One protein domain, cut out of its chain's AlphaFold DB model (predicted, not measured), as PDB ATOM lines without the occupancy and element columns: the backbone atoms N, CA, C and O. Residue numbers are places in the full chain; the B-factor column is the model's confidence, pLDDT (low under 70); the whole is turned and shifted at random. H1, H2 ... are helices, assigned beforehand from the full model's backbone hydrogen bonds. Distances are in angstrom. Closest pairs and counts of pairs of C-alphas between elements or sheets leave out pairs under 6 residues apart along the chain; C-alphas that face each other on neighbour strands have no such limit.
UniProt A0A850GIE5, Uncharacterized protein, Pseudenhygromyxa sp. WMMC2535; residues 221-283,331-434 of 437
ATOM      1  N   MET A 221      12.663  15.145 -21.787       91.56
ATOM      2  CA  MET A 221      12.534  13.742 -21.352       91.56
ATOM      3  C   MET A 221      11.113  13.362 -20.928       91.56
ATOM      4  O   MET A 221      10.784  12.184 -20.829       91.56
ATOM      5  N   ALA A 222      10.281  14.356 -20.627       92.88
ATOM      6  CA  ALA A 222       8.901  14.176 -20.208       92.88
ATOM      7  C   ALA A 222       7.917  14.912 -21.136       92.88
ATOM      8  O   ALA A 222       6.744  15.055 -20.788       92.88
ATOM      9  N   ALA A 223       8.349  15.361 -22.320       93.88
ATOM     10  CA  ALA A 223       7.507  16.143 -23.227       93.88
ATOM     11  C   ALA A 223       6.262  15.378 -23.703       93.88
ATOM     12  O   ALA A 223       5.189  15.969 -23.826       93.88
ATOM     13  N   GLY A 224       6.353  14.048 -23.838       92.94
ATOM     14  CA  GLY A 224       5.203  13.188 -24.135       92.94
ATOM     15  C   GLY A 224       4.024  13.377 -23.167       92.94
ATOM     16  O   GLY A 224       2.866  13.317 -23.580       92.94
ATOM     17  N   PHE A 225       4.286  13.705 -21.896       93.50
ATOM     18  CA  PHE A 225       3.235  14.056 -20.936       93.50
ATOM     19  C   PHE A 225       2.589  15.402 -21.234       93.50
ATOM     20  O   PHE A 225       1.372  15.539 -21.138       93.50
ATOM     21  N   LEU A 226       3.389  16.393 -21.614       96.31
ATOM     22  CA  LEU A 226       2.903  17.736 -21.924       96.31
ATOM     23  C   LEU A 226       2.121  17.781 -23.243       96.31
ATOM     24  O   LEU A 226       1.284  18.659 -23.430       96.31
ATOM     25  N   ARG A 227       2.315  16.793 -24.124       94.50
ATOM     26  CA  ARG A 227       1.477  16.587 -25.315       94.50
ATOM     27  C   ARG A 227       0.091  16.035 -24.984       94.50
ATOM     28  O   ARG A 227      -0.855  16.246 -25.741       94.50
ATOM     29  N   SER A 228      -0.060  15.347 -23.853       94.25
ATOM     30  CA  SER A 228      -1.362  14.868 -23.396       94.25
ATOM     31  C   SER A 228      -2.063  15.928 -22.557       94.25
ATOM     32  O   SER A 228      -1.634  16.261 -21.454       94.25
ATOM     33  N   ARG A 229      -3.206  16.424 -23.042       92.75
ATOM     34  CA  ARG A 229      -3.972  17.505 -22.396       92.75
ATOM     35  C   ARG A 229      -4.249  17.260 -20.908       92.75
ATOM     36  O   ARG A 229      -4.186  18.202 -20.120       92.75
ATOM     37  N   GLY A 230      -4.583  16.027 -20.522       92.88
ATOM     38  CA  GLY A 230      -4.867  15.677 -19.125       92.88
ATOM     39  C   GLY A 230      -3.641  15.834 -18.223       92.88
ATOM     40  O   GLY A 230      -3.726  16.459 -17.167       92.88
ATOM     41  N   TYR A 231      -2.488  15.341 -18.676       95.12
ATOM     42  CA  TYR A 231      -1.234  15.404 -17.926       95.12
ATOM     43  C   TYR A 231      -0.620  16.801 -17.949       95.12
ATOM     44  O   TYR A 231      -0.185  17.278 -16.907       95.12
ATOM     45  N   ALA A 232      -0.656  17.499 -19.087       95.75
ATOM     46  CA  ALA A 232      -0.216  18.888 -19.187       95.75
ATOM     47  C   ALA A 232      -0.928  19.775 -18.156       95.75
ATOM     48  O   ALA A 232      -0.281  20.518 -17.419       95.75
ATOM     49  N   ARG A 233      -2.256  19.633 -18.033       94.56
ATOM     50  CA  ARG A 233      -3.048  20.328 -17.006       94.56
ATOM     51  C   ARG A 233      -2.613  19.952 -15.596       94.56
ATOM     52  O   ARG A 233      -2.417  20.842 -14.777       94.56
ATOM     53  N   ALA A 234      -2.447  18.661 -15.319       95.38
ATOM     54  CA  ALA A 234      -2.018  18.187 -14.007       95.38
ATOM     55  C   ALA A 234      -0.647  18.758 -13.602       95.38
ATOM     56  O   ALA A 234      -0.481  19.237 -12.480       95.38
ATOM     57  N   VAL A 235       0.313  18.778 -14.533       97.00
ATOM     58  CA  VAL A 235       1.644  19.366 -14.336       97.00
ATOM     59  C   VAL A 235       1.539  20.868 -14.076       97.00
ATOM     60  O   VAL A 235       2.041  21.343 -13.059       97.00
ATOM     61  N   CYS A 236       0.821  21.609 -14.926       96.25
ATOM     62  CA  CYS A 236       0.661  23.059 -14.776       96.25
ATOM     63  C   CYS A 236      -0.012  23.429 -13.449       96.25
ATOM     64  O   CYS A 236       0.450  24.340 -12.767       96.25
ATOM     65  N   HIS A 237      -1.060  22.706 -13.044       95.06
ATOM     66  CA  HIS A 237      -1.707  22.912 -11.747       95.06
ATOM     67  C   HIS A 237      -0.794  22.557 -10.575       95.06
ATOM     68  O   HIS A 237      -0.826  23.242  -9.557       95.06
ATOM     69  N   THR A 238       0.032  21.516 -10.702       95.56
ATOM     70  CA  THR A 238       1.012  21.173  -9.665       95.56
ATOM     71  C   THR A 238       2.014  22.309  -9.492       95.56
ATOM     72  O   THR A 238       2.158  22.824  -8.389       95.56
ATOM     73  N   TRP A 239       2.618  22.792 -10.582       95.69
ATOM     74  CA  TRP A 239       3.520  23.946 -10.539       95.69
ATOM     75  C   TRP A 239       2.834  25.220 -10.036       95.69
ATOM     76  O   TRP A 239       3.436  25.997  -9.297       95.69
ATOM     77  N   ALA A 240       1.566  25.434 -10.395       94.19
ATOM     78  CA  ALA A 240       0.808  26.595  -9.951       94.19
ATOM     79  C   ALA A 240       0.489  26.558  -8.448       94.19
ATOM     80  O   ALA A 240       0.347  27.606  -7.829       94.19
ATOM     81  N   ARG A 241       0.436  25.390  -7.810       93.25
ATOM     82  CA  ARG A 241       0.222  25.306  -6.355       93.25
ATOM     83  C   ARG A 241       1.466  25.646  -5.542       93.25
ATOM     84  O   ARG A 241       1.348  25.968  -4.360       93.25
ATOM     85  N   GLU A 242       2.637  25.600  -6.164       91.81
ATOM     86  CA  GLU A 242       3.896  25.875  -5.490       91.81
ATOM     87  C   GLU A 242       4.097  27.376  -5.257       91.81
ATOM     88  O   GLU A 242       3.837  28.226  -6.120       91.81
ATOM     89  N   ARG A 243       4.600  27.713  -4.064       88.94
ATOM     90  CA  ARG A 243       4.954  29.100  -3.715       88.94
ATOM     91  C   ARG A 243       6.121  29.598  -4.565       88.94
ATOM     92  O   ARG A 243       6.123  30.748  -4.990       88.94
ATOM     93  N   GLU A 244       7.069  28.714  -4.869       89.69
ATOM     94  CA  GLU A 244       8.264  29.004  -5.668       89.69
ATOM     95  C   GLU A 244       8.049  28.795  -7.181       89.69
ATOM     96  O   GLU A 244       8.982  28.457  -7.905       89.69
ATOM     97  N   TRP A 245       6.833  28.999  -7.697       92.25
ATOM     98  CA  TRP A 245       6.505  28.749  -9.109       92.25
ATOM     99  C   TRP A 245       7.420  29.482 -10.109       92.25
ATOM    100  O   TRP A 245       7.715  28.938 -11.168       92.25
ATOM    101  N   LEU A 246       7.908  30.687  -9.774       91.44
ATOM    102  CA  LEU A 246       8.882  31.429 -10.591       91.44
ATOM    103  C   LEU A 246      10.210  30.683 -10.707       91.44
ATOM    104  O   LEU A 246      10.786  30.608 -11.791       91.44
ATOM    105  N   ARG A 247      10.685  30.122  -9.590       90.69
ATOM    106  CA  ARG A 247      11.892  29.300  -9.562       90.69
ATOM    107  C   ARG A 247      11.662  28.036 -10.372       90.69
ATOM    108  O   ARG A 247      12.485  27.731 -11.217       90.69
ATOM    109  N   ILE A 248      10.536  27.350 -10.169       93.12
ATOM    110  CA  ILE A 248      10.167  26.141 -10.918       93.12
ATOM    111  C   ILE A 248      10.141  26.406 -12.425       93.12
ATOM    112  O   ILE A 248      10.831  25.716 -13.172       93.12
ATOM    113  N   GLY A 249       9.411  27.433 -12.865       94.94
ATOM    114  CA  GLY A 249       9.364  27.832 -14.268       94.94
ATOM    115  C   GLY A 249      10.746  28.201 -14.804       94.94
ATOM    116  O   GLY A 249      11.104  27.778 -15.900       94.94
ATOM    117  N   GLY A 250      11.559  28.893 -13.998       93.88
ATOM    118  CA  GLY A 250      12.956  29.187 -14.304       93.88
ATOM    119  C   GLY A 250      13.806  27.931 -14.501       93.88
ATOM    120  O   GLY A 250      14.485  27.825 -15.516       93.88
ATOM    121  N   VAL A 251      13.733  26.944 -13.601       93.38
ATOM    122  CA  VAL A 251      14.466  25.671 -13.739       93.38
ATOM    123  C   VAL A 251      14.068  24.957 -15.024       93.38
ATOM    124  O   VAL A 251      14.934  24.561 -15.795       93.38
ATOM    125  N   VAL A 252      12.767  24.830 -15.293       96.31
ATOM    126  CA  VAL A 252      12.270  24.145 -16.493       96.31
ATOM    127  C   VAL A 252      12.705  24.884 -17.765       96.31
ATOM    128  O   VAL A 252      13.241  24.260 -18.681       96.31
ATOM    129  N   ALA A 253      12.545  26.209 -17.817       96.38
ATOM    130  CA  ALA A 253      12.941  27.027 -18.963       96.38
ATOM    131  C   ALA A 253      14.465  27.027 -19.184       96.38
ATOM    132  O   ALA A 253      14.936  26.878 -20.311       96.38
ATOM    133  N   GLY A 254      15.248  27.148 -18.110       94.06
ATOM    134  CA  GLY A 254      16.706  27.102 -18.156       94.06
ATOM    135  C   GLY A 254      17.230  25.744 -18.616       94.06
ATOM    136  O   GLY A 254      18.096  25.687 -19.492       94.06
ATOM    137  N   SER A 255      16.671  24.650 -18.087       94.12
ATOM    138  CA  SER A 255      16.996  23.286 -18.520       94.12
ATOM    139  C   SER A 255      16.663  23.075 -19.993       94.12
ATOM    140  O   SER A 255      17.486  22.525 -20.721       94.12
ATOM    141  N   LEU A 256      15.517  23.581 -20.466       95.94
ATOM    142  CA  LEU A 256      15.166  23.544 -21.886       95.94
ATOM    143  C   LEU A 256      16.218  24.260 -22.747       95.94
ATOM    144  O   LEU A 256      16.728  23.672 -23.699       95.94
ATOM    145  N   LEU A 257      16.589  25.502 -22.410       94.62
ATOM    146  CA  LEU A 257      17.594  26.243 -23.182       94.62
ATOM    147  C   LEU A 257      18.957  25.547 -23.196       94.62
ATOM    148  O   LEU A 257      19.626  25.557 -24.230       94.62
ATOM    149  N   ARG A 258      19.362  24.909 -22.091       91.94
ATOM    150  CA  ARG A 258      20.591  24.106 -22.048       91.94
ATOM    151  C   ARG A 258      20.527  22.900 -22.969       91.94
ATOM    152  O   ARG A 258      21.455  22.698 -23.742       91.94
ATOM    153  N   SER A 259      19.436  22.138 -22.940       92.25
ATOM    154  CA  SER A 259      19.263  20.991 -23.843       92.25
ATOM    155  C   SER A 259      19.280  21.401 -25.313       92.25
ATOM    156  O   SER A 259      19.723  20.643 -26.166       92.25
ATOM    157  N   LEU A 260      18.848  22.628 -25.606       93.12
ATOM    158  CA  LEU A 260      18.886  23.208 -26.943       93.12
ATOM    159  C   LEU A 260      20.227  23.889 -27.281       93.12
ATOM    160  O   LEU A 260      20.391  24.343 -28.412       93.12
ATOM    161  N   SER A 261      21.184  23.951 -26.350       93.12
ATOM    162  CA  SER A 261      22.448  24.694 -26.493       93.12
ATOM    163  C   SER A 261      22.249  26.180 -26.835       93.12
ATOM    164  O   SER A 261      23.012  26.755 -27.598       93.12
ATOM    165  N   LEU A 262      21.201  26.805 -26.285       93.19
ATOM    166  CA  LEU A 262      20.808  28.187 -26.589       93.19
ATOM    167  C   LEU A 262      21.267  29.221 -25.551       93.19
ATOM    168  O   LEU A 262      21.075  30.416 -25.756       93.19
ATOM    169  N   VAL A 263      21.850  28.792 -24.427       91.25
ATOM    170  CA  VAL A 263      22.209  29.708 -23.328       91.25
ATOM    171  C   VAL A 263      23.198  30.780 -23.789       91.25
ATOM    172  O   VAL A 263      22.939  31.964 -23.572       91.25
ATOM    173  N   ASP A 264      24.274  30.387 -24.470       90.44
ATOM    174  CA  ASP A 264      25.299  31.323 -24.948       90.44
ATOM    175  C   ASP A 264      24.787  32.227 -26.075       90.44
ATOM    176  O   ASP A 264      25.143  33.403 -26.129       90.44
ATOM    177  N   GLU A 265      23.913  31.710 -26.945       91.12
ATOM    178  CA  GLU A 265      23.282  32.503 -28.006       91.12
ATOM    179  C   GLU A 265      22.384  33.610 -27.423       91.12
ATOM    180  O   GLU A 265      22.351  34.722 -27.948       91.12
ATOM    181  N   ILE A 266      21.677  33.332 -26.320       88.94
ATOM    182  CA  ILE A 266      20.699  34.262 -25.735       88.94
ATOM    183  C   ILE A 266      21.342  35.245 -24.754       88.94
ATOM    184  O   ILE A 266      20.973  36.421 -24.735       88.94
ATOM    185  N   PHE A 267      22.283  34.788 -23.928       88.81
ATOM    186  CA  PHE A 267      22.839  35.578 -22.823       88.81
ATOM    187  C   PHE A 267      24.310  35.975 -23.018       88.81
ATOM    188  O   PHE A 267      24.878  36.639 -22.142       88.81
ATOM    189  N   GLY A 268      24.906  35.605 -24.157       87.62
ATOM    190  CA  GLY A 268      26.339  35.707 -24.417       87.62
ATOM    191  C   GLY A 268      27.134  34.635 -23.669       87.62
ATOM    192  O   GLY A 268      26.616  33.992 -22.756       87.62
ATOM    193  N   SER A 269      28.412  34.470 -24.028       79.81
ATOM    194  CA  SER A 269      29.331  33.534 -23.371       79.81
ATOM    195  C   SER A 269      29.502  33.886 -21.892       79.81
ATOM    196  O   SER A 269      30.336  34.712 -21.511       79.81
ATOM    197  N   ARG A 270      28.692  33.265 -21.038       67.62
ATOM    198  CA  ARG A 270      28.857  33.295 -19.585       67.62
ATOM    199  C   ARG A 270      29.570  32.019 -19.180       67.62
ATOM    200  O   ARG A 270      29.350  30.968 -19.766       67.62
ATOM    201  N   LYS A 271      30.421  32.101 -18.157       70.44
ATOM    202  CA  LYS A 271      31.041  30.918 -17.554       70.44
ATOM    203  C   LYS A 271      29.924  30.070 -16.931       70.44
ATOM    204  O   LYS A 271      29.464  30.377 -15.840       70.44
ATOM    205  N   ASP A 272      29.425  29.120 -17.714       63.41
ATOM    206  CA  ASP A 272      28.445  28.076 -17.415       63.41
ATOM    207  C   ASP A 272      27.508  28.373 -16.219       63.41
ATOM    208  O   ASP A 272      27.678  27.821 -15.129       63.41
ATOM    209  N   PRO A 273      26.520  29.278 -16.358       65.75
ATOM    210  CA  PRO A 273      25.769  29.775 -15.210       65.75
ATOM    211  C   PRO A 273      24.836  28.685 -14.677       65.75
ATOM    212  O   PRO A 273      23.776  28.452 -15.265       65.75
ATOM    213  N   ALA A 274      25.244  27.983 -13.612       67.12
ATOM    214  CA  ALA A 274      24.529  26.846 -13.028       67.12
ATOM    215  C   ALA A 274      23.010  27.083 -12.988       67.12
ATOM    216  O   ALA A 274      22.561  28.160 -12.595       67.12
ATOM    217  N   ILE A 275      22.211  26.094 -13.416       64.56
ATOM    218  CA  ILE A 275      20.752  26.201 -13.278       64.56
ATOM    219  C   ILE A 275      20.442  26.170 -11.781       64.56
ATOM    220  O   ILE A 275      20.860  25.225 -11.100       64.56
ATOM    221  N   PRO A 276      19.706  27.157 -11.250       55.12
ATOM    222  CA  PRO A 276      19.290  27.132  -9.859       55.12
ATOM    223  C   PRO A 276      18.564  25.823  -9.541       55.12
ATOM    224  O   PRO A 276      17.550  25.507 -10.145       55.12
ATOM    225  N   GLY A 277      19.060  25.057  -8.573       53.41
ATOM    226  CA  GLY A 277      18.339  23.903  -8.027       53.41
ATOM    227  C   GLY A 277      18.582  22.528  -8.659       53.41
ATOM    228  O   GLY A 277      18.188  21.570  -8.020       53.41
ATOM    229  N   THR A 278      19.269  22.360  -9.795       55.47
ATOM    230  CA  THR A 278      19.558  20.990 -10.306       55.47
ATOM    231  C   THR A 278      20.773  20.332  -9.645       55.47
ATOM    232  O   THR A 278      20.860  19.114  -9.562       55.47
ATOM    233  N   ALA A 279      21.706  21.134  -9.133       46.66
ATOM    234  CA  ALA A 279      22.852  20.657  -8.357       46.66
ATOM    235  C   ALA A 279      22.884  21.285  -6.960       46.66
ATOM    236  O   ALA A 279      23.154  20.595  -5.986       46.66
ATOM    237  N   ALA A 280      22.511  22.562  -6.833       43.50
ATOM    238  CA  ALA A 280      22.620  23.303  -5.579       43.50
ATOM    239  C   ALA A 280      21.719  22.778  -4.447       43.50
ATOM    240  O   ALA A 280      22.144  22.843  -3.308       43.50
ATOM    241  N   ALA A 281      20.527  22.226  -4.709       47.50
ATOM    242  CA  ALA A 281      19.696  21.640  -3.644       47.50
ATOM    243  C   ALA A 281      20.290  20.317  -3.125       47.50
ATOM    244  O   ALA A 281      20.403  20.112  -1.920       47.50
ATOM    245  N   MET A 282      20.775  19.465  -4.036       47.53
ATOM    246  CA  MET A 282      21.444  18.207  -3.682       47.53
ATOM    247  C   MET A 282      22.843  18.430  -3.082       47.53
ATOM    248  O   MET A 282      23.268  17.654  -2.234       47.53
ATOM    249  N   GLN A 283      23.554  19.486  -3.494       46.84
ATOM    250  CA  GLN A 283      24.883  19.855  -2.991       46.84
ATOM    251  C   GLN A 283      24.820  20.664  -1.686       46.84
ATOM    252  O   GLN A 283      25.657  20.445  -0.815       46.84
ATOM    253  N   GLU A 331      16.507  13.087 -28.442       88.44
ATOM    254  CA  GLU A 331      16.008  13.513 -29.741       88.44
ATOM    255  C   GLU A 331      15.171  14.785 -29.548       88.44
ATOM    256  O   GLU A 331      14.300  14.843 -28.682       88.44
ATOM    257  N   ILE A 332      15.481  15.840 -30.304       91.69
ATOM    258  CA  ILE A 332      14.806  17.137 -30.177       91.69
ATOM    259  C   ILE A 332      13.729  17.238 -31.261       91.69
ATOM    260  O   ILE A 332      14.028  17.606 -32.399       91.69
ATOM    261  N   ASP A 333      12.481  16.959 -30.887       93.62
ATOM    262  CA  ASP A 333      11.287  17.209 -31.705       93.62
ATOM    263  C   ASP A 333      10.758  18.645 -31.448       93.62
ATOM    264  O   ASP A 333      10.527  19.020 -30.292       93.62
ATOM    265  N   PRO A 334      10.540  19.483 -32.482       93.88
ATOM    266  CA  PRO A 334       9.887  20.786 -32.336       93.88
ATOM    267  C   PRO A 334       8.539  20.747 -31.601       93.88
ATOM    268  O   PRO A 334       8.220  21.692 -30.874       93.88
ATOM    269  N   LEU A 335       7.756  19.671 -31.748       94.12
ATOM    270  CA  LEU A 335       6.483  19.498 -31.039       94.12
ATOM    271  C   LEU A 335       6.688  19.341 -29.532       94.12
ATOM    272  O   LEU A 335       5.904  19.873 -28.745       94.12
ATOM    273  N   ASP A 336       7.756  18.659 -29.126       95.44
ATOM    274  CA  ASP A 336       8.105  18.471 -27.721       95.44
ATOM    275  C   ASP A 336       8.574  19.785 -27.090       95.44
ATOM    276  O   ASP A 336       8.153  20.134 -25.984       95.44
ATOM    277  N   VAL A 337       9.365  20.575 -27.826       96.56
ATOM    278  CA  VAL A 337       9.729  21.938 -27.410       96.56
ATOM    279  C   VAL A 337       8.471  22.798 -27.265       96.56
ATOM    280  O   VAL A 337       8.291  23.452 -26.237       96.56
ATOM    281  N   GLY A 338       7.569  22.757 -28.250       96.38
ATOM    282  CA  GLY A 338       6.286  23.459 -28.207       96.38
ATOM    283  C   GLY A 338       5.434  23.065 -26.997       96.38
ATOM    284  O   GLY A 338       4.907  23.939 -26.312       96.38
ATOM    285  N   ALA A 339       5.359  21.774 -26.665       96.88
ATOM    286  CA  ALA A 339       4.613  21.285 -25.508       96.88
ATOM    287  C   ALA A 339       5.171  21.826 -24.177       96.88
ATOM    288  O   ALA A 339       4.399  22.240 -23.308       96.88
ATOM    289  N   VAL A 340       6.501  21.889 -24.025       97.88
ATOM    290  CA  VAL A 340       7.147  22.493 -22.844       97.88
ATOM    291  C   VAL A 340       6.848  23.989 -22.753       97.88
ATOM    292  O   VAL A 340       6.445  24.468 -21.691       97.88
ATOM    293  N   LEU A 341       6.990  24.731 -23.856       97.75
ATOM    294  CA  LEU A 341       6.689  26.166 -23.886       97.75
ATOM    295  C   LEU A 341       5.213  26.444 -23.587       97.75
ATOM    296  O   LEU A 341       4.906  27.318 -22.777       97.75
ATOM    297  N   GLY A 342       4.308  25.665 -24.180       97.12
ATOM    298  CA  GLY A 342       2.873  25.751 -23.931       97.12
ATOM    299  C   GLY A 342       2.533  25.534 -22.459       97.12
ATOM    300  O   GLY A 342       1.772  26.315 -21.894       97.12
ATOM    301  N   ALA A 343       3.145  24.543 -21.801       97.88
ATOM    302  CA  ALA A 343       2.950  24.302 -20.372       97.88
ATOM    303  C   ALA A 343       3.448  25.469 -19.497       97.88
ATOM    304  O   ALA A 343       2.770  25.876 -18.553       97.88
ATOM    305  N   LEU A 344       4.602  26.057 -19.822       97.88
ATOM    306  CA  LEU A 344       5.139  27.209 -19.089       97.88
ATOM    307  C   LEU A 344       4.294  28.478 -19.285       97.88
ATOM    308  O   LEU A 344       4.043  29.205 -18.323       97.88
ATOM    309  N   ILE A 345       3.794  28.727 -20.497       97.19
ATOM    310  CA  ILE A 345       2.852  29.827 -20.765       97.19
ATOM    311  C   ILE A 345       1.531  29.585 -20.022       97.19
ATOM    312  O   ILE A 345       0.983  30.502 -19.408       97.19
ATOM    313  N   HIS A 346       1.042  28.343 -20.001       96.12
ATOM    314  CA  HIS A 346      -0.163  27.969 -19.263       96.12
ATOM    315  C   HIS A 346      -0.004  28.202 -17.752       96.12
ATOM    316  O   HIS A 346      -0.933  28.682 -17.104       96.12
ATOM    317  N   LEU A 347       1.176  27.929 -17.185       95.94
ATOM    318  CA  LEU A 347       1.484  28.248 -15.790       95.94
ATOM    319  C   LEU A 347       1.327  29.751 -15.500       95.94
ATOM    320  O   LEU A 347       0.718  30.112 -14.494       95.94
ATOM    321  N   HIS A 348       1.798  30.632 -16.389       95.31
ATOM    322  CA  HIS A 348       1.559  32.072 -16.243       95.31
ATOM    323  C   HIS A 348       0.068  32.415 -16.263       95.31
ATOM    324  O   HIS A 348      -0.386  33.199 -15.430       95.31
ATOM    325  N   LEU A 349      -0.703  31.809 -17.168       94.50
ATOM    326  CA  LEU A 349      -2.140  32.058 -17.259       94.50
ATOM    327  C   LEU A 349      -2.881  31.644 -15.978       94.50
ATOM    328  O   LEU A 349      -3.708  32.405 -15.476       94.50
ATOM    329  N   LEU A 350      -2.543  30.482 -15.405       93.56
ATOM    330  CA  LEU A 350      -3.080  30.043 -14.110       93.56
ATOM    331  C   LEU A 350      -2.763  31.047 -12.996       93.56
ATOM    332  O   LEU A 350      -3.618  31.342 -12.166       93.56
ATOM    333  N   LYS A 351      -1.565  31.639 -12.999       91.88
ATOM    334  CA  LYS A 351      -1.191  32.646 -11.997       91.88
ATOM    335  C   LYS A 351      -1.916  33.975 -12.167       91.88
ATOM    336  O   LYS A 351      -2.278  34.586 -11.163       91.88
ATOM    337  N   VAL A 352      -2.183  34.399 -13.401       87.38
ATOM    338  CA  VAL A 352      -3.036  35.567 -13.674       87.38
ATOM    339  C   VAL A 352      -4.470  35.317 -13.198       87.38
ATOM    340  O   VAL A 352      -5.091  36.213 -12.625       87.38
ATOM    341  N   LEU A 353      -4.979  34.094 -13.379       86.50
ATOM    342  CA  LEU A 353      -6.284  33.676 -12.865       86.50
ATOM    343  C   LEU A 353      -6.362  33.716 -11.330       86.50
ATOM    344  O   LEU A 353      -7.357  34.204 -10.799       86.50
ATOM    345  N   GLU A 354      -5.334  33.215 -10.636       83.69
ATOM    346  CA  GLU A 354      -5.316  33.055  -9.174       83.69
ATOM    347  C   GLU A 354      -5.010  34.345  -8.389       83.69
ATOM    348  O   GLU A 354      -5.604  34.555  -7.333       83.69
ATOM    349  N   PHE A 355      -4.087  35.200  -8.854       64.44
ATOM    350  CA  PHE A 355      -3.441  36.213  -7.990       64.44
ATOM    351  C   PHE A 355      -3.673  37.684  -8.358       64.44
ATOM    352  O   PHE A 355      -2.997  38.549  -7.803       64.44
ATOM    353  N   ASP A 356      -4.594  37.995  -9.274       61.84
ATOM    354  CA  ASP A 356      -4.839  39.381  -9.725       61.84
ATOM    355  C   ASP A 356      -3.525  40.125 -10.081       61.84
ATOM    356  O   ASP A 356      -3.246  41.244  -9.655       61.84
ATOM    357  N   ALA A 357      -2.671  39.407 -10.824       51.94
ATOM    358  CA  ALA A 357      -1.504  39.864 -11.590       51.94
ATOM    359  C   ALA A 357      -0.386  40.663 -10.885       51.94
ATOM    360  O   ALA A 357       0.503  41.178 -11.565       51.94
ATOM    361  N   ARG A 358      -0.322  40.745  -9.552       63.56
ATOM    362  CA  ARG A 358       0.788  41.459  -8.887       63.56
ATOM    363  C   ARG A 358       1.951  40.525  -8.573       63.56
ATOM    364  O   ARG A 358       2.071  40.016  -7.460       63.56
ATOM    365  N   ILE A 359       2.848  40.331  -9.540       65.56
ATOM    366  CA  ILE A 359       4.160  39.745  -9.245       65.56
ATOM    367  C   ILE A 359       4.976  40.790  -8.478       65.56
ATOM    368  O   ILE A 359       5.574  41.693  -9.056       65.56
ATOM    369  N   GLY A 360       5.016  40.663  -7.152       62.22
ATOM    370  CA  GLY A 360       6.005  41.357  -6.335       62.22
ATOM    371  C   GLY A 360       7.383  40.779  -6.637       62.22
ATOM    372  O   GLY A 360       7.759  39.752  -6.077       62.22
ATOM    373  N   ILE A 361       8.123  41.392  -7.560       56.69
ATOM    374  CA  ILE A 361       9.465  40.925  -7.897       56.69
ATOM    375  C   ILE A 361      10.426  41.292  -6.766       56.69
ATOM    376  O   ILE A 361      10.871  42.430  -6.635       56.69
ATOM    377  N   GLY A 362      10.752  40.297  -5.943       59.56
ATOM    378  CA  GLY A 362      11.949  40.313  -5.106       59.56
ATOM    379  C   GLY A 362      13.226  40.090  -5.930       59.56
ATOM    380  O   GLY A 362      13.176  39.813  -7.126       59.56
ATOM    381  N   PHE A 363      14.382  40.160  -5.264       48.28
ATOM    382  CA  PHE A 363      15.759  40.094  -5.794       48.28
ATOM    383  C   PHE A 363      16.109  38.944  -6.783       48.28
ATOM    384  O   PHE A 363      17.209  38.944  -7.333       48.28
ATOM    385  N   GLY A 364      15.206  37.998  -7.069       53.72
ATOM    386  CA  GLY A 364      15.413  36.869  -7.989       53.72
ATOM    387  C   GLY A 364      15.335  37.186  -9.494       53.72
ATOM    388  O   GLY A 364      15.761  36.366 -10.299       53.72
ATOM    389  N   ALA A 365      14.863  38.368  -9.913       60.03
ATOM    390  CA  ALA A 365      14.712  38.714 -11.342       60.03
ATOM    391  C   ALA A 365      16.022  38.929 -12.125       60.03
ATOM    392  O   ALA A 365      15.987  39.256 -13.310       60.03
ATOM    393  N   ARG A 366      17.185  38.765 -11.488       75.44
ATOM    394  CA  ARG A 366      18.488  38.787 -12.175       75.44
ATOM    395  C   ARG A 366      18.951  37.408 -12.636       75.44
ATOM    396  O   ARG A 366      19.913  37.328 -13.397       75.44
ATOM    397  N   ASP A 367      18.287  36.348 -12.184       86.88
ATOM    398  CA  ASP A 367      18.578  35.001 -12.645       86.88
ATOM    399  C   ASP A 367      18.135  34.832 -14.106       86.88
ATOM    400  O   ASP A 367      16.990  35.119 -14.456       86.88
ATOM    401  N   TRP A 368      19.051  34.388 -14.969       90.12
ATOM    402  CA  TRP A 368      18.799  34.275 -16.407       90.12
ATOM    403  C   TRP A 368      17.708  33.246 -16.727       90.12
ATOM    404  O   TRP A 368      16.942  33.437 -17.666       90.12
ATOM    405  N   ALA A 369      17.600  32.171 -15.942       91.94
ATOM    406  CA  ALA A 369      16.622  31.118 -16.163       91.94
ATOM    407  C   ALA A 369      15.219  31.615 -15.788       91.94
ATOM    408  O   ALA A 369      14.258  31.411 -16.534       91.94
ATOM    409  N   VAL A 370      15.115  32.373 -14.689       92.38
ATOM    410  CA  VAL A 370      13.879  33.078 -14.309       92.38
ATOM    411  C   VAL A 370      13.510  34.146 -15.344       92.38
ATOM    412  O   VAL A 370      12.340  34.255 -15.701       92.38
ATOM    413  N   GLN A 371      14.479  34.900 -15.874       92.56
ATOM    414  CA  GLN A 371      14.231  35.869 -16.952       92.56
ATOM    415  C   GLN A 371      13.701  35.197 -18.220       92.56
ATOM    416  O   GLN A 371      12.740  35.697 -18.798       92.56
ATOM    417  N   THR A 372      14.271  34.057 -18.624       95.44
ATOM    418  CA  THR A 372      13.752  33.260 -19.746       95.44
ATOM    419  C   THR A 372      12.296  32.891 -19.516       95.44
ATOM    420  O   THR A 372      11.472  33.098 -20.399       95.44
ATOM    421  N   PHE A 373      11.970  32.371 -18.331       96.50
ATOM    422  CA  PHE A 373      10.603  31.988 -17.992       96.50
ATOM    423  C   PHE A 373       9.642  33.186 -18.055       96.50
ATOM    424  O   PHE A 373       8.640  33.128 -18.762       96.50
ATOM    425  N   LEU A 374       9.997  34.306 -17.416       95.25
ATOM    426  CA  LEU A 374       9.214  35.547 -17.441       95.25
ATOM    427  C   LEU A 374       9.048  36.139 -18.851       95.25
ATOM    428  O   LEU A 374       8.083  36.858 -19.092       95.25
ATOM    429  N   ALA A 375       9.962  35.853 -19.780       96.88
ATOM    430  CA  ALA A 375       9.873  36.315 -21.161       96.88
ATOM    431  C   ALA A 375       8.830  35.545 -21.989       96.88
ATOM    432  O   ALA A 375       8.334  36.082 -22.976       96.88
ATOM    433  N   LEU A 376       8.475  34.308 -21.617       97.56
ATOM    434  CA  LEU A 376       7.654  33.426 -22.459       97.56
ATOM    435  C   LEU A 376       6.273  33.998 -22.829       97.56
ATOM    436  O   LEU A 376       5.903  33.894 -23.999       97.56
ATOM    437  N   PRO A 377       5.518  34.658 -21.926       97.06
ATOM    438  CA  PRO A 377       4.260  35.316 -22.290       97.06
ATOM    439  C   PRO A 377       4.412  36.391 -23.374       97.06
ATOM    440  O   PRO A 377       3.479  36.644 -24.130       97.06
ATOM    441  N   LEU A 378       5.585  37.020 -23.484       97.12
ATOM    442  CA  LEU A 378       5.862  38.035 -24.506       97.12
ATOM    443  C   LEU A 378       6.052  37.413 -25.898       97.12
ATOM    444  O   LEU A 378       5.870  38.099 -26.899       97.12
ATOM    445  N   LEU A 379       6.349  36.111 -25.964       97.38
ATOM    446  CA  LEU A 379       6.569  35.364 -27.205       97.38
ATOM    447  C   LEU A 379       5.276  34.772 -27.794       97.38
ATOM    448  O   LEU A 379       5.309  34.253 -28.907       97.38
ATOM    449  N   VAL A 380       4.148  34.835 -27.072       96.00
ATOM    450  CA  VAL A 380       2.915  34.099 -27.417       96.00
ATOM    451  C   VAL A 380       2.402  34.404 -28.827       96.00
ATOM    452  O   VAL A 380       2.038  33.482 -29.542       96.00
ATOM    453  N   THR A 381       2.467  35.661 -29.275       95.31
ATOM    454  CA  THR A 381       2.042  36.062 -30.629       95.31
ATOM    455  C   THR A 381       2.875  35.385 -31.720       95.31
ATOM    456  O   THR A 381       2.348  35.016 -32.761       95.31
ATOM    457  N   ALA A 382       4.173  35.177 -31.488       96.25
ATOM    458  CA  ALA A 382       5.033  34.491 -32.450       96.25
ATOM    459  C   ALA A 382       4.882  32.958 -32.386       96.25
ATOM    460  O   ALA A 382       5.171  32.269 -33.359       96.25
ATOM    461  N   LEU A 383       4.425  32.426 -31.247       95.81
ATOM    462  CA  LEU A 383       4.178  30.997 -31.029       95.81
ATOM    463  C   LEU A 383       2.750  30.558 -31.394       95.81
ATOM    464  O   LEU A 383       2.499  29.356 -31.487       95.81
ATOM    465  N   GLU A 384       1.833  31.502 -31.615       95.19
ATOM    466  CA  GLU A 384       0.422  31.259 -31.940       95.19
ATOM    467  C   GLU A 384       0.214  30.253 -33.086       95.19
ATOM    468  O   GLU A 384      -0.625  29.367 -32.916       95.19
ATOM    469  N   PRO A 385       0.983  30.271 -34.198       93.75
ATOM    470  CA  PRO A 385       0.790  29.298 -35.275       93.75
ATOM    471  C   PRO A 385       0.963  27.834 -34.844       93.75
ATOM    472  O   PRO A 385       0.414  26.942 -35.481       93.75
ATOM    473  N   VAL A 386       1.724  27.584 -33.772       93.00
ATOM    474  CA  VAL A 386       2.041  26.235 -33.282       93.00
ATOM    475  C   VAL A 386       1.250  25.881 -32.026       93.00
ATOM    476  O   VAL A 386       0.762  24.761 -31.896       93.00
ATOM    477  N   LEU A 387       1.142  26.816 -31.081       93.12
ATOM    478  CA  LEU A 387       0.505  26.571 -29.783       93.12
ATOM    479  C   LEU A 387      -0.985  26.931 -29.770       93.12
ATOM    480  O   LEU A 387      -1.699  26.546 -28.843       93.12
ATOM    481  N   GLY A 388      -1.446  27.663 -30.783       92.00
ATOM    482  CA  GLY A 388      -2.722  28.360 -30.760       92.00
ATOM    483  C   GLY A 388      -2.709  29.556 -29.808       92.00
ATOM    484  O   GLY A 388      -1.735  29.829 -29.099       92.00
ATOM    485  N   TRP A 389      -3.828  30.273 -29.785       89.62
ATOM    486  CA  TRP A 389      -4.041  31.372 -28.855       89.62
ATOM    487  C   TRP A 389      -4.742  30.869 -27.577       89.62
ATOM    488  O   TRP A 389      -5.709  30.110 -27.672       89.62
ATOM    489  N   PRO A 390      -4.281  31.247 -26.367       81.69
ATOM    490  CA  PRO A 390      -4.759  30.635 -25.126       81.69
ATOM    491  C   PRO A 390      -6.159  31.080 -24.670       81.69
ATOM    492  O   PRO A 390      -6.699  30.452 -23.761       81.69
ATOM    493  N   LEU A 391      -6.724  32.158 -25.231       87.44
ATOM    494  CA  LEU A 391      -7.925  32.828 -24.709       87.44
ATOM    495  C   LEU A 391      -8.915  33.213 -25.808       87.44
ATOM    496  O   LEU A 391      -8.524  33.835 -26.787       87.44
ATOM    497  N   ASP A 392     -10.210  32.979 -25.614       83.88
ATOM    498  CA  ASP A 392     -11.223  33.539 -26.515       83.88
ATOM    499  C   ASP A 392     -11.508  35.012 -26.161       83.88
ATOM    500  O   ASP A 392     -12.361  35.332 -25.327       83.88
ATOM    501  N   VAL A 393     -10.744  35.928 -26.768       79.19
ATOM    502  CA  VAL A 393     -10.798  37.372 -26.465       79.19
ATOM    503  C   VAL A 393     -12.098  38.050 -26.908       79.19
ATOM    504  O   VAL A 393     -12.442  39.109 -26.371       79.19
ATOM    505  N   GLU A 394     -12.832  37.448 -27.845       79.81
ATOM    506  CA  GLU A 394     -14.142  37.931 -28.302       79.81
ATOM    507  C   GLU A 394     -15.301  37.285 -27.527       79.81
ATOM    508  O   GLU A 394     -16.387  37.864 -27.442       79.81
ATOM    509  N   GLY A 395     -15.061  36.121 -26.921       85.81
ATOM    510  CA  GLY A 395     -16.044  35.351 -26.174       85.81
ATOM    511  C   GLY A 395     -15.966  35.504 -24.645       85.81
ATOM    512  O   GLY A 395     -15.741  36.601 -24.113       85.81
ATOM    513  N   PRO A 396     -16.229  34.420 -23.888       82.50
ATOM    514  CA  PRO A 396     -16.402  34.472 -22.434       82.50
ATOM    515  C   PRO A 396     -15.126  34.881 -21.682       82.50
ATOM    516  O   PRO A 396     -15.214  35.348 -20.543       82.50
ATOM    517  N   ASP A 397     -13.956  34.781 -22.318       89.56
ATOM    518  CA  ASP A 397     -12.670  35.058 -21.686       89.56
ATOM    519  C   ASP A 397     -12.247  36.528 -21.788       89.56
ATOM    520  O   ASP A 397     -11.177  36.881 -21.300       89.56
ATOM    521  N   ARG A 398     -13.065  37.440 -22.335       90.12
ATOM    522  CA  ARG A 398     -12.686  38.856 -22.541       90.12
ATOM    523  C   ARG A 398     -12.096  39.541 -21.299       90.12
ATOM    524  O   ARG A 398     -11.145  40.319 -21.394       90.12
ATOM    525  N   ALA A 399     -12.657  39.288 -20.115       89.94
ATOM    526  CA  ALA A 399     -12.140  39.856 -18.866       89.94
ATOM    527  C   ALA A 399     -10.776  39.265 -18.469       89.94
ATOM    528  O   ALA A 399      -9.916  39.987 -17.968       89.94
ATOM    529  N   LEU A 400     -10.573  37.970 -18.708       90.25
ATOM    530  CA  LEU A 400      -9.289  37.306 -18.524       90.25
ATOM    531  C   LEU A 400      -8.264  37.783 -19.560       90.25
ATOM    532  O   LEU A 400      -7.136  38.068 -19.183       90.25
ATOM    533  N   GLY A 401      -8.678  37.969 -20.816       91.56
ATOM    534  CA  GLY A 401      -7.863  38.543 -21.887       91.56
ATOM    535  C   GLY A 401      -7.297  39.911 -21.522       91.56
ATOM    536  O   GLY A 401      -6.100  40.123 -21.649       91.56
ATOM    537  N   ARG A 402      -8.115  40.813 -20.962       90.94
ATOM    538  CA  ARG A 402      -7.620  42.118 -20.478       90.94
ATOM    539  C   ARG A 402      -6.551  41.979 -19.392       90.94
ATOM    540  O   ARG A 402      -5.494  42.583 -19.514       90.94
ATOM    541  N   ARG A 403      -6.795  41.141 -18.377       91.31
ATOM    542  CA  ARG A 403      -5.814  40.885 -17.302       91.31
ATOM    543  C   ARG A 403      -4.529  40.244 -17.827       91.31
ATOM    544  O   ARG A 403      -3.451  40.521 -17.314       91.31
ATOM    545  N   TRP A 404      -4.641  39.388 -18.838       92.81
ATOM    546  CA  TRP A 404      -3.498  38.776 -19.506       92.81
ATOM    547  C   TRP A 404      -2.641  39.810 -20.246       92.81
ATOM    548  O   TRP A 404      -1.417  39.770 -20.123       92.81
ATOM    549  N   GLU A 405      -3.259  40.777 -20.928       92.56
ATOM    550  CA  GLU A 405      -2.501  41.841 -21.596       92.56
ATOM    551  C   GLU A 405      -1.878  42.829 -20.613       92.56
ATOM    552  O   GLU A 405      -0.697  43.131 -20.755       92.56
ATOM    553  N   GLU A 406      -2.588  43.235 -19.556       92.12
ATOM    554  CA  GLU A 406      -2.003  44.037 -18.467       92.12
ATOM    555  C   GLU A 406      -0.786  43.330 -17.844       92.12
ATOM    556  O   GLU A 406       0.250  43.940 -17.568       92.12
ATOM    557  N   TYR A 407      -0.884  42.009 -17.667       92.38
ATOM    558  CA  TYR A 407       0.214  41.183 -17.185       92.38
ATOM    559  C   TYR A 407       1.404  41.154 -18.159       92.38
ATOM    560  O   TYR A 407       2.552  41.305 -17.734       92.38
ATOM    561  N   ARG A 408       1.162  40.995 -19.465       94.06
ATOM    562  CA  ARG A 408       2.218  41.030 -20.489       94.06
ATOM    563  C   ARG A 408       2.879  42.402 -20.587       94.06
ATOM    564  O   ARG A 408       4.103  42.470 -20.667       94.06
ATOM    565  N   GLU A 409       2.114  43.486 -20.516       93.25
ATOM    566  CA  GLU A 409       2.654  44.849 -20.458       93.25
ATOM    567  C   GLU A 409       3.557  45.039 -19.233       93.25
ATOM    568  O   GLU A 409       4.669  45.561 -19.352       93.25
ATOM    569  N   HIS A 410       3.131  44.545 -18.067       91.44
ATOM    570  CA  HIS A 410       3.951  44.571 -16.861       91.44
ATOM    571  C   HIS A 410       5.266  43.800 -17.045       91.44
ATOM    572  O   HIS A 410       6.336  44.329 -16.740       91.44
ATOM    573  N   LEU A 411       5.216  42.583 -17.599       92.88
ATOM    574  CA  LEU A 411       6.409  41.781 -17.889       92.88
ATOM    575  C   LEU A 411       7.364  42.462 -18.876       92.88
ATOM    576  O   LEU A 411       8.578  42.367 -18.697       92.88
ATOM    577  N   ALA A 412       6.848  43.170 -19.882       94.19
ATOM    578  CA  ALA A 412       7.672  43.899 -20.847       94.19
ATOM    579  C   ALA A 412       8.502  45.019 -20.188       94.19
ATOM    580  O   ALA A 412       9.590  45.340 -20.661       94.19
ATOM    581  N   GLY A 413       8.019  45.583 -19.074       91.62
ATOM    582  CA  GLY A 413       8.779  46.527 -18.252       91.62
ATOM    583  C   GLY A 413       9.841  45.877 -17.354       91.62
ATOM    584  O   GLY A 413      10.722  46.571 -16.851       91.62
ATOM    585  N   LEU A 414       9.768  44.560 -17.140       90.38
ATOM    586  CA  LEU A 414      10.619  43.817 -16.206       90.38
ATOM    587  C   LEU A 414      11.719  43.016 -16.903       90.38
ATOM    588  O   LEU A 414      12.844  42.940 -16.409       90.38
ATOM    589  N   VAL A 415      11.393  42.388 -18.031       92.56
ATOM    590  CA  VAL A 415      12.314  41.527 -18.773       92.56
ATOM    591  C   VAL A 415      13.185  42.387 -19.693       92.56
ATOM    592  O   VAL A 415      12.651  43.178 -20.471       92.56
ATOM    593  N   PRO A 416      14.524  42.236 -19.674       93.50
ATOM    594  CA  PRO A 416      15.383  42.966 -20.597       93.50
ATOM    595  C   PRO A 416      15.022  42.659 -22.053       93.50
ATOM    596  O   PRO A 416      15.050  41.502 -22.474       93.50
ATOM    597  N   ARG A 417      14.760  43.703 -22.845       95.88
ATOM    598  CA  ARG A 417      14.413  43.581 -24.270       95.88
ATOM    599  C   ARG A 417      15.359  42.672 -25.082       95.88
ATOM    600  O   ARG A 417      14.836  41.846 -25.823       95.88
ATOM    601  N   PRO A 418      16.699  42.712 -24.901       95.12
ATOM    602  CA  PRO A 418      17.597  41.802 -25.618       95.12
ATOM    603  C   PRO A 418      17.312  40.314 -25.373       95.12
ATOM    604  O   PRO A 418      17.499  39.507 -26.273       95.12
ATOM    605  N   VAL A 419      16.830  39.938 -24.182       94.44
ATOM    606  CA  VAL A 419      16.473  38.542 -23.876       94.44
ATOM    607  C   VAL A 419      15.276  38.110 -24.722       94.44
ATOM    608  O   VAL A 419      15.302  37.034 -25.310       94.44
ATOM    609  N   VAL A 420      14.255  38.965 -24.834       96.88
ATOM    610  CA  VAL A 420      13.059  38.702 -25.653       96.88
ATOM    611  C   VAL A 420      13.430  38.596 -27.132       96.88
ATOM    612  O   VAL A 420      13.065  37.619 -27.785       96.88
ATOM    613  N   ASP A 421      14.203  39.557 -27.643       96.94
ATOM    614  CA  ASP A 421      14.632  39.592 -29.044       96.94
ATOM    615  C   ASP A 421      15.475  38.350 -29.404       96.94
ATOM    616  O   ASP A 421      15.249  37.712 -30.435       96.94
ATOM    617  N   ASN A 422      16.386  37.935 -28.518       96.25
ATOM    618  CA  ASN A 422      17.199  36.737 -28.726       96.25
ATOM    619  C   ASN A 422      16.369  35.446 -28.662       96.25
ATOM    620  O   ASN A 422      16.604  34.529 -29.451       96.25
ATOM    621  N   LEU A 423      15.377  35.356 -27.767       96.81
ATOM    622  CA  LEU A 423      14.463  34.208 -27.701       96.81
ATOM    623  C   LEU A 423      13.599  34.091 -28.965       96.81
ATOM    624  O   LEU A 423      13.376  32.979 -29.446       96.81
ATOM    625  N   LEU A 424      13.153  35.217 -29.535       96.19
ATOM    626  CA  LEU A 424      12.457  35.245 -30.825       96.19
ATOM    627  C   LEU A 424      13.359  34.724 -31.953       96.19
ATOM    628  O   LEU A 424      12.948  33.855 -32.722       96.19
ATOM    629  N   ALA A 425      14.602  35.208 -32.021       95.12
ATOM    630  CA  ALA A 425      15.550  34.843 -33.074       95.12
ATOM    631  C   ALA A 425      16.018  33.375 -33.009       95.12
ATOM    632  O   ALA A 425      16.412  32.808 -34.032       95.12
ATOM    633  N   THR A 426      15.976  32.758 -31.823       95.12
ATOM    634  CA  THR A 426      16.524  31.416 -31.569       95.12
ATOM    635  C   THR A 426      15.441  30.380 -31.251       95.12
ATOM    636  O   THR A 426      15.146  29.514 -32.076       95.12
ATOM    637  N   LEU A 427      14.834  30.447 -30.062       95.00
ATOM    638  CA  LEU A 427      13.898  29.451 -29.541       95.00
ATOM    639  C   LEU A 427      12.620  29.367 -30.380       95.00
ATOM    640  O   LEU A 427      12.248  28.273 -30.802       95.00
ATOM    641  N   VAL A 428      11.966  30.501 -30.653       93.38
ATOM    642  CA  VAL A 428      10.705  30.524 -31.423       93.38
ATOM    643  C   VAL A 428      10.927  29.990 -32.833       93.38
ATOM    644  O   VAL A 428      10.179  29.134 -33.301       93.38
ATOM    645  N   ARG A 429      12.019  30.415 -33.472       91.31
ATOM    646  CA  ARG A 429      12.423  29.951 -34.798       91.31
ATOM    647  C   ARG A 429      12.522  28.422 -34.885       91.31
ATOM    648  O   ARG A 429      12.036  27.827 -35.842       91.31
ATOM    649  N   ARG A 430      13.096  27.768 -33.867       88.31
ATOM    650  CA  ARG A 430      13.219  26.296 -33.813       88.31
ATOM    651  C   ARG A 430      11.878  25.570 -33.704       88.31
ATOM    652  O   ARG A 430      11.806  24.420 -34.123       88.31
ATOM    653  N   VAL A 431      10.857  26.216 -33.146       91.25
ATOM    654  CA  VAL A 431       9.514  25.641 -32.981       91.25
ATOM    655  C   VAL A 431       8.656  25.887 -34.221       91.25
ATOM    656  O   VAL A 431       7.970  24.976 -34.669       91.25
ATOM    657  N   VAL A 432       8.721  27.092 -34.795       89.75
ATOM    658  CA  VAL A 432       7.850  27.520 -35.902       89.75
ATOM    659  C   VAL A 432       8.388  27.099 -37.274       89.75
ATOM    660  O   VAL A 432       7.636  26.562 -38.078       89.75
ATOM    661  N   GLU A 433       9.679  27.296 -37.567       81.19
ATOM    662  CA  GLU A 433      10.215  27.083 -38.929       81.19
ATOM    663  C   GLU A 433      10.550  25.618 -39.251       81.19
ATOM    664  O   GLU A 433      10.761  25.275 -40.411       81.19
ATOM    665  N   ARG A 434      10.646  24.745 -38.241       66.25
ATOM    666  CA  ARG A 434      11.016  23.329 -38.426       66.25
ATOM    667  C   ARG A 434       9.830  22.376 -38.544       66.25
ATOM    668  O   ARG A 434      10.056  21.170 -38.603       66.25
TER     669      ARG A 434
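What this domain is: This is residues 221 to 283 and 331 to 434 of the 437 residues of an uncharacterized protein of Pseudenhygromyxa sp. WMMC2535 (UniProt A0A850GIE5). The long helix H6 runs through the middle of a compact globule of crossed helices, with H1 and H2 on one side of it and the kinked H8 with H9 on the other; H3 joins H6 and H8, and H10 crosses over H8. The small H4 and H5, with the loop of residues 268 to 279 between them, lie towards one end of the longest axis, and residues 394 to 399 stick out towards the other. The printed part has 167 residues with ten named helices, H1 to H10 in order along the chain, and no named strand; its class is all helix. It is compact, with a radius of gyration of the C-alphas of 15.3 A and spans of 47 by 37 by 30 A.

How they stand to each other: H1, residues 221 to 227, and H2, residues 229 to 241, touch only at the corner by their link, with the C-alphas of Leu 226 and Ala 232 closest at 4.3 A and residues 231 to 235 alone of H2 taking part. H1 touches the hub, H6, residues 334 to 355, at its residues 336 to 343 alone; the closest C-alphas, of Ala 223 and Asp 336, are 5.1 A apart. H2 touches residues 343 to 351 alone of H6, closest at the C-alphas of Cys 236 and Leu 347, 5.4 A, at a steep tilt of 46 degrees, the same way. H3, residues 245 to 259, touches residues 368 to 374 alone of H8, residues 368 to 387, with the C-alphas of Gly 250 and Val 370 closest at 4.0 A, about perpendicular at 75 degrees. H8, with a kink of 78 degrees near residue 381, touches residues 338 to 348 alone of H6, closest at the C-alphas of Ile 345 and Pro 377, 5.9 A. H8 and H9, residues 398 to 414, form a helical hairpin through residues 374 to 378 and 408 to 412 alone; the closest C-alphas, of Leu 378 and Arg 408, are 6.2 A apart. H10, residues 417 to 432, touches H8 at a steep tilt of 46 degrees, the same way, closest at the C-alphas of Ala 375 and Val 420, 6.0 A. Residues 419 to 426 alone of H10 touch H4, residues 263 to 267, closest at the C-alphas of Ile 266 and Asn 422, 5.2 A. H5, residues 280 to 283, and H7, residues 363 to 366, touch no helix. Every O i to N i+4 pair is within hydrogen-bond range in H2, H3, H4, H6 and H9; the figures are 1 of 3 in H1, with 2 of 4 O i to N i+3 pairs, 8 of 16 in H8 and 10 of 12 in H10, and H5 and H7 are too short for such a pair.

Where its parts are: H1 begins at C-alpha 221, (12.534, 13.742, -21.352). From first to last C-alpha H2 measures 18.3 A, H3 21.0 A, H6 31.8 A, H8 23.9 A, H9 24.7 A and H10 20.9 A. H6 runs from C-alpha 334 at (9.887, 20.786, -32.336) to C-alpha 355 at (-3.441, 36.213, -7.990). H10 ends at C-alpha 432, (7.850, 27.520, -35.902).

The domain as a whole: The two C-alphas farthest apart, of Gln 283 and Glu 394, are 49.9 A apart. Residues 284 to 330 are not printed, and C-alphas 283 and 331 are 28.9 A apart across the cut. Of the links printed whole, H4 to H5 is long. The mean pLDDT of the printed part is 87.3; residues 270, 272 to 283, 355 to 365 and 434 are under 70.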